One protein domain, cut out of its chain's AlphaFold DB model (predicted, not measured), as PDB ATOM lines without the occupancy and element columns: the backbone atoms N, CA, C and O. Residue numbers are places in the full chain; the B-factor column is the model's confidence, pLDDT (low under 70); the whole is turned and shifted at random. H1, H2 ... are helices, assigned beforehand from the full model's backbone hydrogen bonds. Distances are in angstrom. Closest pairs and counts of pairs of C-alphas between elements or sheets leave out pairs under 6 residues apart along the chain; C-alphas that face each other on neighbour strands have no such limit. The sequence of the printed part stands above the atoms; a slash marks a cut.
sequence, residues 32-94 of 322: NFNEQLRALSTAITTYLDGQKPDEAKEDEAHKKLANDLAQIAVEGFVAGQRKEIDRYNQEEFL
ATOM      1  N   ASN A  32     -30.747 -54.906  14.539       65.12
ATOM      2  CA  ASN A  32     -29.457 -54.377  14.973       65.12
ATOM      3  C   ASN A  32     -29.581 -53.355  16.101       65.12
ATOM      4  O   ASN A  32     -29.520 -52.144  15.904       65.12
ATOM      5  N   PHE A  33     -29.679 -53.876  17.326       60.81
ATOM      6  CA  PHE A  33     -29.558 -53.127  18.585       60.81
ATOM      7  C   PHE A  33     -28.351 -52.166  18.588       60.81
ATOM      8  O   PHE A  33     -28.434 -51.043  19.080       60.81
ATOM      9  N   ASN A  34     -27.241 -52.559  17.950       63.41
ATOM     10  CA  ASN A  34     -26.053 -51.710  17.810       63.41
ATOM     11  C   ASN A  34     -26.283 -50.478  16.921       63.41
ATOM     12  O   ASN A  34     -25.642 -49.446  17.108       63.41
ATOM     13  N   GLU A  35     -27.178 -50.578  15.944       67.38
ATOM     14  CA  GLU A  35     -27.519 -49.492  15.028       67.38
ATOM     15  C   GLU A  35     -28.494 -48.512  15.690       67.38
ATOM     16  O   GLU A  35     -28.318 -47.301  15.567       67.38
ATOM     17  N   GLN A  36     -29.416 -49.023  16.516       62.78
ATOM     18  CA  GLN A  36     -30.262 -48.205  17.390       62.78
ATOM     19  C   GLN A  36     -29.427 -47.418  18.411       62.78
ATOM     20  O   GLN A  36     -29.609 -46.210  18.551       62.78
ATOM     21  N   LEU A  37     -28.440 -48.057  19.053       65.81
ATOM     22  CA  LEU A  37     -27.516 -47.376  19.968       65.81
ATOM     23  C   LEU A  37     -26.668 -46.306  19.265       65.81
ATOM     24  O   LEU A  37     -26.450 -45.230  19.822       65.81
ATOM     25  N   ARG A  38     -26.212 -46.558  18.031       71.88
ATOM     26  CA  ARG A  38     -25.469 -45.560  17.242       71.88
ATOM     27  C   ARG A  38     -26.339 -44.379  16.826       71.88
ATOM     28  O   ARG A  38     -25.886 -43.240  16.942       71.88
ATOM     29  N   ALA A  39     -27.562 -44.629  16.363       70.69
ATOM     30  CA  ALA A  39     -28.495 -43.577  15.967       70.69
ATOM     31  C   ALA A  39     -28.834 -42.672  17.160       70.69
ATOM     32  O   ALA A  39     -28.769 -41.449  17.050       70.69
ATOM     33  N   LEU A  40     -29.080 -43.276  18.325       68.62
ATOM     34  CA  LEU A  40     -29.391 -42.553  19.554       68.62
ATOM     35  C   LEU A  40     -28.174 -41.771  20.074       68.62
ATOM     36  O   LEU A  40     -28.296 -40.594  20.398       68.62
ATOM     37  N   SER A  41     -26.972 -42.359  20.034       72.31
ATOM     38  CA  SER A  41     -25.726 -41.643  20.347       72.31
ATOM     39  C   SER A  41     -25.488 -40.451  19.417       72.31
ATOM     40  O   SER A  41     -25.031 -39.410  19.874       72.31
ATOM     41  N   THR A  42     -25.802 -40.579  18.126       73.25
ATOM     42  CA  THR A  42     -25.610 -39.502  17.139       73.25
ATOM     43  C   THR A  42     -26.591 -38.352  17.365       73.25
ATOM     44  O   THR A  42     -26.205 -37.183  17.275       73.25
ATOM     45  N   ALA A  43     -27.841 -38.673  17.710       67.62
ATOM     46  CA  ALA A  43     -28.869 -37.696  18.057       67.62
ATOM     47  C   ALA A  43     -28.521 -36.913  19.339       67.62
ATOM     48  O   ALA A  43     -28.769 -35.712  19.422       67.62
ATOM     49  N   ILE A  44     -27.880 -37.569  20.314       62.66
ATOM     50  CA  ILE A  44     -27.415 -36.934  21.557       62.66
ATOM     51  C   ILE A  44     -26.315 -35.907  21.270       62.66
ATOM     52  O   ILE A  44     -26.402 -34.771  21.730       62.66
ATOM     53  N   THR A  45     -25.304 -36.273  20.476       68.00
ATOM     54  CA  THR A  45     -24.190 -35.366  20.155       68.00
ATOM     55  C   THR A  45     -24.668 -34.125  19.399       68.00
ATOM     56  O   THR A  45     -24.221 -33.018  19.677       68.00
ATOM     57  N   THR A  46     -25.628 -34.289  18.484       66.62
ATOM     58  CA  THR A  46     -26.200 -33.169  17.717       66.62
ATOM     59  C   THR A  46     -27.121 -32.270  18.544       66.62
ATOM     60  O   THR A  46     -27.186 -31.073  18.275       66.62
ATOM     61  N   TYR A  47     -27.805 -32.804  19.560       61.38
ATOM     62  CA  TYR A  47     -28.607 -32.004  20.491       61.38
ATOM     63  C   TYR A  47     -27.734 -31.155  21.433       61.38
ATOM     64  O   TYR A  47     -28.067 -30.001  21.706       61.38
ATOM     65  N   LEU A  48     -26.599 -31.701  21.882       59.16
ATOM     66  CA  LEU A  48     -25.668 -31.028  22.795       59.16
ATOM     67  C   LEU A  48     -24.854 -29.907  22.122       59.16
ATOM     68  O   LEU A  48     -24.599 -28.890  22.758       59.16
ATOM     69  N   ASP A  49     -24.509 -30.036  20.837       59.72
ATOM     70  CA  ASP A  49     -23.763 -29.000  20.095       59.72
ATOM     71  C   ASP A  49     -24.594 -27.730  19.787       59.72
ATOM     72  O   ASP A  49     -24.050 -26.714  19.352       59.72
ATOM     73  N   GLY A  50     -25.919 -27.764  19.993       59.41
ATOM     74  CA  GLY A  50     -26.847 -26.705  19.573       59.41
ATOM     75  C   GLY A  50     -27.392 -25.771  20.665       59.41
ATOM     76  O   GLY A  50     -28.089 -24.813  20.321       59.41
ATOM     77  N   GLN A  51     -27.132 -26.013  21.954       49.56
ATOM     78  CA  GLN A  51     -27.757 -25.275  23.070       49.56
ATOM     79  C   GLN A  51     -26.730 -24.420  23.842       49.56
ATOM     80  O   GLN A  51     -25.626 -24.864  24.140       49.56
ATOM     81  N   LYS A  52     -27.087 -23.162  24.149       56.19
ATOM     82  CA  LYS A  52     -26.367 -22.306  25.116       56.19
ATOM     83  C   LYS A  52     -26.930 -22.557  26.525       56.19
ATOM     84  O   LYS A  52     -28.140 -22.743  26.629       56.19
ATOM     85  N   PRO A  53     -26.102 -22.495  27.584       50.28
ATOM     86  CA  PRO A  53     -26.367 -23.202  28.831       50.28
ATOM     87  C   PRO A  53     -27.347 -22.450  29.736       50.28
ATOM     88  O   PRO A  53     -27.051 -21.351  30.203       50.28
ATOM     89  N   ASP A  54     -28.480 -23.087  30.027       57.09
ATOM     90  CA  ASP A  54     -29.263 -22.862  31.247       57.09
ATOM     91  C   ASP A  54     -29.090 -24.119  32.120       57.09
ATOM     92  O   ASP A  54     -29.839 -25.095  32.008       57.09
ATOM     93  N   GLU A  55     -28.072 -24.090  32.987       58.59
ATOM     94  CA  GLU A  55     -27.506 -25.245  33.714       58.59
ATOM     95  C   GLU A  55     -28.550 -26.088  34.482       58.59
ATOM     96  O   GLU A  55     -28.409 -27.299  34.624       58.59
ATOM     97  N   ALA A  56     -29.654 -25.484  34.935       56.91
ATOM     98  CA  ALA A  56     -30.671 -26.179  35.727       56.91
ATOM     99  C   ALA A  56     -31.639 -27.060  34.908       56.91
ATOM    100  O   ALA A  56     -32.238 -27.981  35.463       56.91
ATOM    101  N   LYS A  57     -31.833 -26.785  33.609       57.38
ATOM    102  CA  LYS A  57     -32.733 -27.579  32.745       57.38
ATOM    103  C   LYS A  57     -32.002 -28.721  32.038       57.38
ATOM    104  O   LYS A  57     -32.620 -29.747  31.747       57.38
ATOM    105  N   GLU A  58     -30.702 -28.562  31.810       59.09
ATOM    106  CA  GLU A  58     -29.833 -29.595  31.238       59.09
ATOM    107  C   GLU A  58     -29.709 -30.801  32.177       59.09
ATOM    108  O   GLU A  58     -29.874 -31.939  31.741       59.09
ATOM    109  N   ASP A  59     -29.577 -30.569  33.486       61.75
ATOM    110  CA  ASP A  59     -29.464 -31.641  34.482       61.75
ATOM    111  C   ASP A  59     -30.693 -32.562  34.546       61.75
ATOM    112  O   ASP A  59     -30.564 -33.770  34.766       61.75
ATOM    113  N   GLU A  60     -31.905 -32.025  34.369       70.81
ATOM    114  CA  GLU A  60     -33.126 -32.838  34.377       70.81
ATOM    115  C   GLU A  60     -33.292 -33.618  33.066       70.81
ATOM    116  O   GLU A  60     -33.662 -34.797  33.092       70.81
ATOM    117  N   ALA A  61     -32.967 -32.999  31.927       70.56
ATOM    118  CA  ALA A  61     -32.982 -33.661  30.625       70.56
ATOM    119  C   ALA A  61     -31.941 -34.792  30.555       70.56
ATOM    120  O   ALA A  61     -32.257 -35.891  30.100       70.56
ATOM    121  N   HIS A  62     -30.738 -34.568  31.089       69.06
ATOM    122  CA  HIS A  62     -29.667 -35.565  31.142       69.06
ATOM    123  C   HIS A  62     -30.043 -36.754  32.033       69.06
ATOM    124  O   HIS A  62     -29.775 -37.901  31.677       69.06
ATOM    125  N   LYS A  63     -30.719 -36.512  33.167       76.44
ATOM    126  CA  LYS A  63     -31.209 -37.584  34.052       76.44
ATOM    127  C   LYS A  63     -32.314 -38.417  33.409       76.44
ATOM    128  O   LYS A  63     -32.291 -39.638  33.540       76.44
ATOM    129  N   LYS A  64     -33.270 -37.786  32.720       76.88
ATOM    130  CA  LYS A  64     -34.338 -38.506  32.001       76.88
ATOM    131  C   LYS A  64     -33.758 -39.367  30.883       76.88
ATOM    132  O   LYS A  64     -33.997 -40.566  30.860       76.88
ATOM    133  N   LEU A  65     -32.879 -38.791  30.068       76.06
ATOM    134  CA  LEU A  65     -32.204 -39.496  28.982       76.06
ATOM    135  C   LEU A  65     -31.343 -40.673  29.480       76.06
ATOM    136  O   LEU A  65     -31.349 -41.746  28.880       76.06
ATOM    137  N   ALA A  66     -30.613 -40.499  30.588       77.00
ATOM    138  CA  ALA A  66     -29.823 -41.574  31.191       77.00
ATOM    139  C   ALA A  66     -30.703 -42.727  31.706       77.00
ATOM    140  O   ALA A  66     -30.327 -43.891  31.568       77.00
ATOM    141  N   ASN A  67     -31.879 -42.415  32.260       79.19
ATOM    142  CA  ASN A  67     -32.852 -43.425  32.671       79.19
ATOM    143  C   ASN A  67     -33.451 -44.163  31.467       79.19
ATOM    144  O   ASN A  67     -33.548 -45.387  31.511       79.19
ATOM    145  N   ASP A  68     -33.778 -43.456  30.385       79.56
ATOM    146  CA  ASP A  68     -34.318 -44.066  29.165       79.56
ATOM    147  C   ASP A  68     -33.289 -45.002  28.510       79.56
ATOM    148  O   ASP A  68     -33.602 -46.132  28.140       79.56
ATOM    149  N   LEU A  69     -32.018 -44.586  28.453       81.19
ATOM    150  CA  LEU A  69     -30.904 -45.427  28.003       81.19
ATOM    151  C   LEU A  69     -30.723 -46.673  28.876       81.19
ATOM    152  O   LEU A  69     -30.516 -47.771  28.354       81.19
ATOM    153  N   ALA A  70     -30.807 -46.520  30.199       75.12
ATOM    154  CA  ALA A  70     -30.727 -47.644  31.124       75.12
ATOM    155  C   ALA A  70     -31.899 -48.614  30.924       75.12
ATOM    156  O   ALA A  70     -31.697 -49.829  30.925       75.12
ATOM    157  N   GLN A  71     -33.106 -48.098  30.694       80.50
ATOM    158  CA  GLN A  71     -34.286 -48.913  30.440       80.50
ATOM    159  C   GLN A  71     -34.166 -49.689  29.121       80.50
ATOM    160  O   GLN A  71     -34.370 -50.901  29.119       80.50
ATOM    161  N   ILE A  72     -33.727 -49.042  28.035       83.75
ATOM    162  CA  ILE A  72     -33.471 -49.697  26.741       83.75
ATOM    163  C   ILE A  72     -32.404 -50.793  26.881       83.75
ATOM    164  O   ILE A  72     -32.547 -51.882  26.322       83.75
ATOM    165  N   ALA A  73     -31.341 -50.543  27.649       81.31
ATOM    166  CA  ALA A  73     -30.299 -51.535  27.895       81.31
ATOM    167  C   ALA A  73     -30.827 -52.754  28.672       81.31
ATOM    168  O   ALA A  73     -30.511 -53.895  28.325       81.31
ATOM    169  N   VAL A  74     -31.660 -52.528  29.694       83.75
ATOM    170  CA  VAL A  74     -32.298 -53.602  30.472       83.75
ATOM    171  C   VAL A  74     -33.270 -54.401  29.606       83.75
ATOM    172  O   VAL A  74     -33.225 -55.630  29.613       83.75
ATOM    173  N   GLU A  75     -34.122 -53.732  28.834       87.75
ATOM    174  CA  GLU A  75     -35.082 -54.385  27.943       87.75
ATOM    175  C   GLU A  75     -34.375 -55.200  26.854       87.75
ATOM    176  O   GLU A  75     -34.745 -56.352  26.617       87.75
ATOM    177  N   GLY A  76     -33.302 -54.664  26.267       85.38
ATOM    178  CA  GLY A  76     -32.457 -55.379  25.310       85.38
ATOM    179  C   GLY A  76     -31.797 -56.619  25.917       85.38
ATOM    180  O   GLY A  76     -31.814 -57.693  25.311       85.38
ATOM    181  N   PHE A  77     -31.283 -56.515  27.146       86.94
ATOM    182  CA  PHE A  77     -30.723 -57.659  27.867       86.94
ATOM    183  C   PHE A  77     -31.783 -58.736  28.143       86.94
ATOM    184  O   PHE A  77     -31.559 -59.914  27.864       86.94
ATOM    185  N   VAL A  78     -32.962 -58.342  28.632       87.56
ATOM    186  CA  VAL A  78     -34.075 -59.264  28.903       87.56
ATOM    187  C   VAL A  78     -34.557 -59.938  27.619       87.56
ATOM    188  O   VAL A  78     -34.813 -61.142  27.624       87.56
ATOM    189  N   ALA A  79     -34.663 -59.198  26.515       85.88
ATOM    190  CA  ALA A  79     -35.036 -59.748  25.217       85.88
ATOM    191  C   ALA A  79     -33.993 -60.754  24.704       85.88
ATOM    192  O   ALA A  79     -34.360 -61.833  24.235       85.88
ATOM    193  N   GLY A  80     -32.701 -60.445  24.858       86.88
ATOM    194  CA  GLY A  80     -31.607 -61.357  24.523       86.88
ATOM    195  C   GLY A  80     -31.666 -62.657  25.329       86.88
ATOM    196  O   GLY A  80     -31.633 -63.741  24.751       86.88
ATOM    197  N   GLN A  81     -31.849 -62.552  26.646       88.69
ATOM    198  CA  GLN A  81     -31.986 -63.710  27.535       88.69
ATOM    199  C   GLN A  81     -33.213 -64.560  27.193       88.69
ATOM    200  O   GLN A  81     -33.117 -65.780  27.113       88.69
ATOM    201  N   ARG A  82     -34.365 -63.930  26.925       83.62
ATOM    202  CA  ARG A  82     -35.577 -64.643  26.486       83.62
ATOM    203  C   ARG A  82     -35.331 -65.418  25.197       83.62
ATOM    204  O   ARG A  82     -35.661 -66.594  25.142       83.62
ATOM    205  N   LYS A  83     -34.687 -64.799  24.205       85.69
ATOM    206  CA  LYS A  83     -34.347 -65.453  22.934       85.69
ATOM    207  C   LYS A  83     -33.421 -66.655  23.134       85.69
ATOM    208  O   LYS A  83     -33.587 -67.673  22.469       85.69
ATOM    209  N   GLU A  84     -32.451 -66.547  24.035       83.81
ATOM    210  CA  GLU A  84     -31.535 -67.644  24.350       83.81
ATOM    211  C   GLU A  84     -32.236 -68.800  25.073       83.81
ATOM    212  O   GLU A  84     -32.048 -69.958  24.694       83.81
ATOM    213  N   ILE A  85     -33.099 -68.489  26.044       83.94
ATOM    214  CA  ILE A  85     -33.954 -69.470  26.724       83.94
ATOM    215  C   ILE A  85     -34.883 -70.154  25.719       83.94
ATOM    216  O   ILE A  85     -35.008 -71.374  25.732       83.94
ATOM    217  N   ASP A  86     -35.510 -69.392  24.825       81.94
ATOM    218  CA  ASP A  86     -36.410 -69.930  23.808       81.94
ATOM    219  C   ASP A  86     -35.666 -70.846  22.831       81.94
ATOM    220  O   ASP A  86     -36.164 -71.926  22.520       81.94
ATOM    221  N   ARG A  87     -34.443 -70.482  22.416       82.19
ATOM    222  CA  ARG A  87     -33.571 -71.356  21.614       82.19
ATOM    223  C   ARG A  87     -33.256 -72.656  22.355       82.19
ATOM    224  O   ARG A  87     -33.428 -73.729  21.787       82.19
ATOM    225  N   TYR A  88     -32.838 -72.575  23.618       80.56
ATOM    226  CA  TYR A  88     -32.527 -73.763  24.420       80.56
ATOM    227  C   TYR A  88     -33.754 -74.663  24.606       80.56
ATOM    228  O   TYR A  88     -33.675 -75.878  24.441       80.56
ATOM    229  N   ASN A  89     -34.915 -74.065  24.874       80.12
ATOM    230  CA  ASN A  89     -36.173 -74.789  24.988       80.12
ATOM    231  C   ASN A  89     -36.543 -75.484  23.671       80.12
ATOM    232  O   ASN A  89     -37.008 -76.621  23.680       80.12
ATOM    233  N   GLN A  90     -36.340 -74.828  22.530       77.06
ATOM    234  CA  GLN A  90     -36.571 -75.456  21.232       77.06
ATOM    235  C   GLN A  90     -35.629 -76.647  21.018       77.06
ATOM    236  O   GLN A  90     -36.098 -77.723  20.663       77.06
ATOM    237  N   GLU A  91     -34.335 -76.495  21.298       77.56
ATOM    238  CA  GLU A  91     -33.339 -77.564  21.151       77.56
ATOM    239  C   GLU A  91     -33.580 -78.751  22.101       77.56
ATOM    240  O   GLU A  91     -33.391 -79.907  21.718       77.56
ATOM    241  N   GLU A  92     -34.002 -78.491  23.340       73.94
ATOM    242  CA  GLU A  92     -34.226 -79.541  24.335       73.94
ATOM    243  C   GLU A  92     -35.571 -80.253  24.146       73.94
ATOM    244  O   GLU A  92     -35.650 -81.484  24.252       73.94
ATOM    245  N   PHE A  93     -36.640 -79.499  23.876       73.25
ATOM    246  CA  PHE A  93     -38.001 -80.030  23.883       73.25
ATOM    247  C   PHE A  93     -38.534 -80.407  22.502       73.25
ATOM    248  O   PHE A  93     -39.477 -81.200  22.449       73.25
ATOM    249  N   LEU A  94     -37.969 -79.904  21.401       72.19
ATOM    250  CA  LEU A  94     -38.422 -80.231  20.045       72.19
ATOM    251  C   LEU A  94     -37.457 -81.204  19.367       72.19
ATOM    252  O   LEU A  94     -36.239 -81.100  19.480       72.19
TER     253      LEU A  94
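Overview. This is residues 32 to 94 of the 322 residues of an uncharacterized protein of Linderina pennispora (UniProt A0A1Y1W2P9). One long, straight helix, H2, makes the length of the model, and a shorter helix, H1, runs loosely side by side with its earlier part, the two joined by a loop at one end. Residues 77 to 94 stick out as a bare arm. The printed part has 63 residues with two named helices, H1 then H2, and no named strand: all helix. It is extended, with a radius of gyration of the C-alphas of 17.7 A and spans of 59 by 20 by 6 A.

Along the chain. H2, residues 55 to 93, measures 56.6 A from first to last C-alpha, ending at (-38.001, -80.030, 23.883). H1, residues 33 to 48, measures 22.8 A and begins at C-alpha 33, (-29.558, -53.127, 18.585).

Arrangement. H2 and H1 are close but not clearly touching; their closest C-alphas, of Gly 76 and Phe 33, are 7.7 A apart. They run opposite ways at a shallow tilt of 3 degrees. Every O i to N i+4 pair of H1 is within hydrogen-bond range, and 33 of 35 in H2.

Size, cuts and confidence. The C-alphas farthest apart, of Lys 52 and Leu 94, are 59.4 A apart. The printed part has no cut, and the link from H1 to H2 is short, with 6 residues. Mean pLDDT of the printed part is 72.4; residues 32 to 37, 40, 43 to 59 and 62 are under 70.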